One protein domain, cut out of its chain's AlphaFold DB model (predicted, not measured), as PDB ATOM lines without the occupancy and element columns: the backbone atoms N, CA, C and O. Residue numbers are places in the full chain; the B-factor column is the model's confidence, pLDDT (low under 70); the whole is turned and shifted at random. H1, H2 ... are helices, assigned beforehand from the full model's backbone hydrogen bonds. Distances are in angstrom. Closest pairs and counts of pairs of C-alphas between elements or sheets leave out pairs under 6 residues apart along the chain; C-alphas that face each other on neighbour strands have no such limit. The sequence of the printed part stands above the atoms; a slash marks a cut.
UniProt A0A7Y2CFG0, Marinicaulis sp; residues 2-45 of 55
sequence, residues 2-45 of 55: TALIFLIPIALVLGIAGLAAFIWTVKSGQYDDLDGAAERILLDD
ATOM      1  N   THR A   2     -33.531  38.127 -48.276       88.62
ATOM      2  CA  THR A   2     -34.298  38.859 -47.244       88.62
ATOM      3  C   THR A   2     -35.223  37.993 -46.379       88.62
ATOM      4  O   THR A   2     -35.329  38.230 -45.186       88.62
ATOM      5  N   ALA A   3     -35.859  36.956 -46.937       91.50
ATOM      6  CA  ALA A   3     -36.755  36.092 -46.160       91.50
ATOM      7  C   ALA A   3     -36.020  35.282 -45.075       91.50
ATOM      8  O   ALA A   3     -36.535  35.120 -43.973       91.50
ATOM      9  N   LEU A   4     -34.795  34.819 -45.354       95.06
ATOM     10  CA  LEU A   4     -34.003  34.034 -44.398       95.06
ATOM     11  C   LEU A   4     -33.630  34.844 -43.148       95.06
ATOM     12  O   LEU A   4     -33.582  34.278 -42.062       95.06
ATOM     13  N   ILE A   5     -33.451  36.164 -43.285       96.19
ATOM     14  CA  ILE A   5     -33.193  37.077 -42.158       96.19
ATOM     15  C   ILE A   5     -34.332  37.052 -41.133       96.19
ATOM     16  O   ILE A   5     -34.070  37.203 -39.946       96.19
ATOM     17  N   PHE A   6     -35.573  36.829 -41.567       96.12
ATOM     18  CA  PHE A   6     -36.720  36.717 -40.665       96.12
ATOM     19  C   PHE A   6     -36.989  35.268 -40.254       96.12
ATOM     20  O   PHE A   6     -37.263  34.997 -39.088       96.12
ATOM     21  N   LEU A   7     -36.870  34.321 -41.187       97.38
ATOM     22  CA  LEU A   7     -37.177  32.916 -40.927       97.38
ATOM     23  C   LEU A   7     -36.204  32.260 -39.944       97.38
ATOM     24  O   LEU A   7     -36.643  31.451 -39.134       97.38
ATOM     25  N   ILE A   8     -34.913  32.611 -39.971       96.88
ATOM     26  CA  ILE A   8     -33.921  32.022 -39.057       96.88
ATOM     27  C   ILE A   8     -34.222  32.398 -37.592       96.88
ATOM     28  O   ILE A   8     -34.370  31.484 -36.780       96.88
ATOM     29  N   PRO A   9     -34.386  33.687 -37.222       97.81
ATOM     30  CA  PRO A   9     -34.776  34.053 -35.861       97.81
ATOM     31  C   PRO A   9     -36.112  33.448 -35.435       97.81
ATOM     32  O   PRO A   9     -36.217  32.946 -34.321       97.81
ATOM     33  N   ILE A  10     -37.118  33.451 -36.319       98.19
ATOM     34  CA  ILE A  10     -38.436  32.874 -36.017       98.19
ATOM     35  C   ILE A  10     -38.306  31.378 -35.717       98.19
ATOM     36  O   ILE A  10     -38.822  30.915 -34.703       98.19
ATOM     37  N   ALA A  11     -37.581  30.628 -36.546       98.25
ATOM     38  CA  ALA A  11     -37.369  29.201 -36.336       98.25
ATOM     39  C   ALA A  11     -36.623  28.914 -35.023       98.25
ATOM     40  O   ALA A  11     -37.010  28.004 -34.293       98.25
ATOM     41  N   LEU A  12     -35.599  29.707 -34.687       98.56
ATOM     42  CA  LEU A  12     -34.874  29.572 -33.421       98.56
ATOM     43  C   LEU A  12     -35.774  29.850 -32.213       98.56
ATOM     44  O   LEU A  12     -35.767  29.074 -31.260       98.56
ATOM     45  N   VAL A  13     -36.578  30.917 -32.262       98.69
ATOM     46  CA  VAL A  13     -37.534  31.249 -31.195       98.69
ATOM     47  C   VAL A  13     -38.560  30.135 -31.027       98.69
ATOM     48  O   VAL A  13     -38.797  29.702 -29.903       98.69
ATOM     49  N   LEU A  14     -39.130  29.629 -32.123       98.69
ATOM     50  CA  LEU A  14     -40.090  28.525 -32.076       98.69
ATOM     51  C   LEU A  14     -39.456  27.237 -31.538       98.69
ATOM     52  O   LEU A  14     -40.074  26.552 -30.728       98.69
ATOM     53  N   GLY A  15     -38.216  26.930 -31.927       98.56
ATOM     54  CA  GLY A  15     -37.479  25.775 -31.414       98.56
ATOM     55  C   GLY A  15     -37.225  25.866 -29.908       98.56
ATOM     56  O   GLY A  15     -37.492  24.914 -29.177       98.56
ATOM     57  N   ILE A  16     -36.774  27.029 -29.425       98.69
ATOM     58  CA  ILE A  16     -36.563  27.276 -27.991       98.69
ATOM     59  C   ILE A  16     -37.890  27.230 -27.233       98.69
ATOM     60  O   ILE A  16     -37.957  26.610 -26.174       98.69
ATOM     61  N   ALA A  17     -38.947  27.847 -27.766       98.69
ATOM     62  CA  ALA A  17     -40.269  27.835 -27.150       98.69
ATOM     63  C   ALA A  17     -40.815  26.406 -27.025       98.69
ATOM     64  O   ALA A  17     -41.297  26.030 -25.960       98.69
ATOM     65  N   GLY A  18     -40.678  25.592 -28.076       98.31
ATOM     66  CA  GLY A  18     -41.065  24.182 -28.057       98.31
ATOM     67  C   GLY A  18     -40.269  23.369 -27.036       98.31
ATOM     68  O   GLY A  18     -40.856  22.625 -26.256       98.31
ATOM     69  N   LEU A  19     -38.947  23.559 -26.979       98.25
ATOM     70  CA  LEU A  19     -38.097  22.880 -25.998       98.25
ATOM     71  C   LEU A  19     -38.438  23.291 -24.558       98.25
ATOM     72  O   LEU A  19     -38.531  22.439 -23.679       98.25
ATOM     73  N   ALA A  20     -38.652  24.584 -24.313       98.19
ATOM     74  CA  ALA A  20     -39.031  25.095 -23.001       98.19
ATOM     75  C   ALA A  20     -40.403  24.562 -22.565       98.19
ATOM     76  O   ALA A  20     -40.551  24.127 -21.424       98.19
ATOM     77  N   ALA A  21     -41.378  24.543 -23.480       97.25
ATOM     78  CA  ALA A  21     -42.689  23.959 -23.234       97.25
ATOM     79  C   ALA A  21     -42.579  22.465 -22.905       97.25
ATOM     80  O   ALA A  21     -43.145  22.027 -21.910       97.25
ATOM     81  N   PHE A  22     -41.791  21.705 -23.668       95.56
ATOM     82  CA  PHE A  22     -41.557  20.282 -23.420       95.56
ATOM     83  C   PHE A  22     -40.919  20.016 -22.047       95.56
ATOM     84  O   PHE A  22     -41.390  19.174 -21.287       95.56
ATOM     85  N   ILE A  23     -39.876  20.763 -21.675       96.12
ATOM     86  CA  ILE A  23     -39.259  20.618 -20.346       96.12
ATOM     87  C   ILE A  23     -40.264  20.975 -19.243       96.12
ATOM     88  O   ILE A  23     -40.291  20.327 -18.196       96.12
ATOM     89  N   TRP A  24     -41.103  21.990 -19.468       95.25
ATOM     90  CA  TRP A  24     -42.156  22.363 -18.531       95.25
ATOM     91  C   TRP A  24     -43.205  21.255 -18.362       95.25
ATOM     92  O   TRP A  24     -43.556  20.964 -17.220       95.25
ATOM     93  N   THR A  25     -43.645  20.583 -19.438       93.19
ATOM     94  CA  THR A  25     -44.607  19.470 -19.322       93.19
ATOM     95  C   THR A  25     -44.022  18.309 -18.527       93.19
ATOM     96  O   THR A  25     -44.671  17.825 -17.600       93.19
ATOM     97  N   VAL A  26     -42.773  17.924 -18.806       91.19
ATOM     98  CA  VAL A  26     -42.083  16.853 -18.069       91.19
ATOM     99  C   VAL A  26     -41.941  17.215 -16.592       91.19
ATOM    100  O   VAL A  26     -42.283  16.423 -15.722       91.19
ATOM    101  N   LYS A  27     -41.505  18.443 -16.285       91.12
ATOM    102  CA  LYS A  27     -41.351  18.901 -14.897       91.12
ATOM    103  C   LYS A  27     -42.688  19.049 -14.160       91.12
ATOM    104  O   LYS A  27     -42.706  18.980 -12.935       91.12
ATOM    105  N   SER A  28     -43.789  19.281 -14.872       91.06
ATOM    106  CA  SER A  28     -45.111  19.468 -14.264       91.06
ATOM    107  C   SER A  28     -45.740  18.185 -13.708       91.06
ATOM    108  O   SER A  28     -46.822  18.268 -13.138       91.06
ATOM    109  N   GLY A  29     -45.093  17.023 -13.862       82.19
ATOM    110  CA  GLY A  29     -45.601  15.749 -13.333       82.19
ATOM    111  C   GLY A  29     -46.837  15.224 -14.072       82.19
ATOM    112  O   GLY A  29     -47.460  14.270 -13.629       82.19
ATOM    113  N   GLN A  30     -47.200  15.815 -15.220       78.88
ATOM    114  CA  GLN A  30     -48.361  15.390 -16.018       78.88
ATOM    115  C   GLN A  30     -48.244  13.961 -16.567       78.88
ATOM    116  O   GLN A  30     -49.248  13.381 -16.966       78.88
ATOM    117  N   TYR A  31     -47.036  13.398 -16.593       78.50
ATOM    118  CA  TYR A  31     -46.791  12.029 -17.038       78.50
ATOM    119  C   TYR A  31     -46.867  10.998 -15.900       78.50
ATOM    120  O   TYR A  31     -46.920   9.810 -16.195       78.50
ATOM    121  N   ASP A  32     -46.924  11.422 -14.631       79.12
ATOM    122  CA  ASP A  32     -46.851  10.508 -13.479       79.12
ATOM    123  C   ASP A  32     -48.161   9.725 -13.245       79.12
ATOM    124  O   ASP A  32     -48.134   8.632 -12.690       79.12
ATOM    125  N   ASP A  33     -49.311  10.253 -13.682       79.19
ATOM    126  CA  ASP A  33     -50.630   9.592 -13.563       79.19
ATOM    127  C   ASP A  33     -51.101   8.944 -14.883       79.19
ATOM    128  O   ASP A  33     -52.218   8.436 -14.979       79.19
ATOM    129  N   LEU A  34     -50.257   8.919 -15.923       76.62
ATOM    130  CA  LEU A  34     -50.588   8.202 -17.161       76.62
ATOM    131  C   LEU A  34     -50.603   6.684 -16.953       76.62
ATOM    132  O   LEU A  34     -51.474   6.007 -17.495       76.62
ATOM    133  N   ASP A  35     -49.699   6.167 -16.120       78.00
ATOM    134  CA  ASP A  35     -49.647   4.743 -15.774       78.00
ATOM    135  C   ASP A  35     -50.902   4.314 -14.992       78.00
ATOM    136  O   ASP A  35     -51.509   3.286 -15.285       78.00
ATOM    137  N   GLY A  36     -51.363   5.148 -14.052       81.38
ATOM    138  CA  GLY A  36     -52.600   4.905 -13.302       81.38
ATOM    139  C   GLY A  36     -53.863   5.014 -14.161       81.38
ATOM    140  O   GLY A  36     -54.826   4.275 -13.947       81.38
ATOM    141  N   ALA A  37     -53.879   5.909 -15.153       81.94
ATOM    142  CA  ALA A  37     -54.976   6.001 -16.115       81.94
ATOM    143  C   ALA A  37     -55.064   4.762 -17.024       81.94
ATOM    144  O   ALA A  37     -56.171   4.321 -17.332       81.94
ATOM    145  N   ALA A  38     -53.921   4.189 -17.417       81.81
ATOM    146  CA  ALA A  38     -53.851   2.959 -18.205       81.81
ATOM    147  C   ALA A  38     -54.330   1.722 -17.421       81.81
ATOM    148  O   ALA A  38     -54.987   0.854 -17.989       81.81
ATOM    149  N   GLU A  39     -54.057   1.654 -16.117       82.44
ATOM    150  CA  GLU A  39     -54.581   0.583 -15.258       82.44
ATOM    151  C   GLU A  39     -56.110   0.672 -15.134       82.44
ATOM    152  O   GLU A  39     -56.818  -0.318 -15.306       82.44
ATOM    153  N   ARG A  40     -56.646   1.883 -14.919       82.19
ATOM    154  CA  ARG A  40     -58.096   2.101 -14.785       82.19
ATOM    155  C   ARG A  40     -58.878   1.695 -16.032       82.19
ATOM    156  O   ARG A  40     -59.911   1.064 -15.891       82.19
ATOM    157  N   ILE A  41     -58.390   2.005 -17.236       79.94
ATOM    158  CA  ILE A  41     -59.093   1.643 -18.482       79.94
ATOM    159  C   ILE A  41     -59.125   0.129 -18.748       79.94
ATOM    160  O   ILE A  41     -59.987  -0.326 -19.487       79.94
ATOM    161  N   LEU A  42     -58.201  -0.646 -18.171       78.88
ATOM    162  CA  LEU A  42     -58.211  -2.107 -18.289       78.88
ATOM    163  C   LEU A  42     -59.114  -2.774 -17.243       78.88
ATOM    164  O   LEU A  42     -59.646  -3.843 -17.515       78.88
ATOM    165  N   LEU A  43     -59.266  -2.160 -16.065       76.19
ATOM    166  CA  LEU A  43     -60.043  -2.709 -14.950       76.19
ATOM    167  C   LEU A  43     -61.508  -2.234 -14.907       76.19
ATOM    168  O   LEU A  43     -62.329  -2.896 -14.277       76.19
ATOM    169  N   ASP A  44     -61.858  -1.119 -15.565       67.81
ATOM    170  CA  ASP A  44     -63.220  -0.537 -15.531       67.81
ATOM    171  C   ASP A  44     -64.303  -1.481 -16.101       67.81
ATOM    172  O   ASP A  44     -65.478  -1.381 -15.735       67.81
ATOM    173  N   ASP A  45     -63.920  -2.423 -16.969       64.06
ATOM    174  CA  ASP A  45     -64.847  -3.387 -17.572       64.06
ATOM    175  C   ASP A  45     -65.276  -4.503 -16.586       64.06
ATOM    176  O   ASP A  45     -66.376  -5.036 -16.721       64.06
TER     177      ASP A  45
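Overview. This is residues 2 to 45 of the 55 residues of a protein of Marinicaulis sp (UniProt A0A7Y2CFG0). A long helix, H1, runs out straight, and after an open elbow of link a shorter helix, H2, leads on away from it, so the two make a wide, open V and neither folds back on the other. The printed part has 44 residues, with two named helices in the order H1, H2 and no named strand, and its class is all helix. It is extended, with a radius of gyration of the C-alphas of 18.5 A, and a rod in outline, spanning 60 by 20 by 7 A.

Arrangement. H1, residues 2 to 27, and H2, residues 34 to 43, are apart. A short link of 6 residues joins them. Residues 2 to 45 stand free. Of the O i to N i+4 pairs, 20 of 22 in H1 and 5 of 6 in H2 are within hydrogen-bond range.

Along the chain. H1 begins at C-alpha 2, (-34.298, 38.859, -47.244), and measures 38.7 A from first to last C-alpha. H2 measures 14.6 A and ends at C-alpha 43, (-60.043, -2.709, -14.950).

Size, cuts and confidence. The C-alphas of Thr 2 and Asp 45, the two farthest apart, are 60.0 A apart. The printed part has no cut. Mean pLDDT of the printed part is 89.1; residues 44 to 45 are under 70.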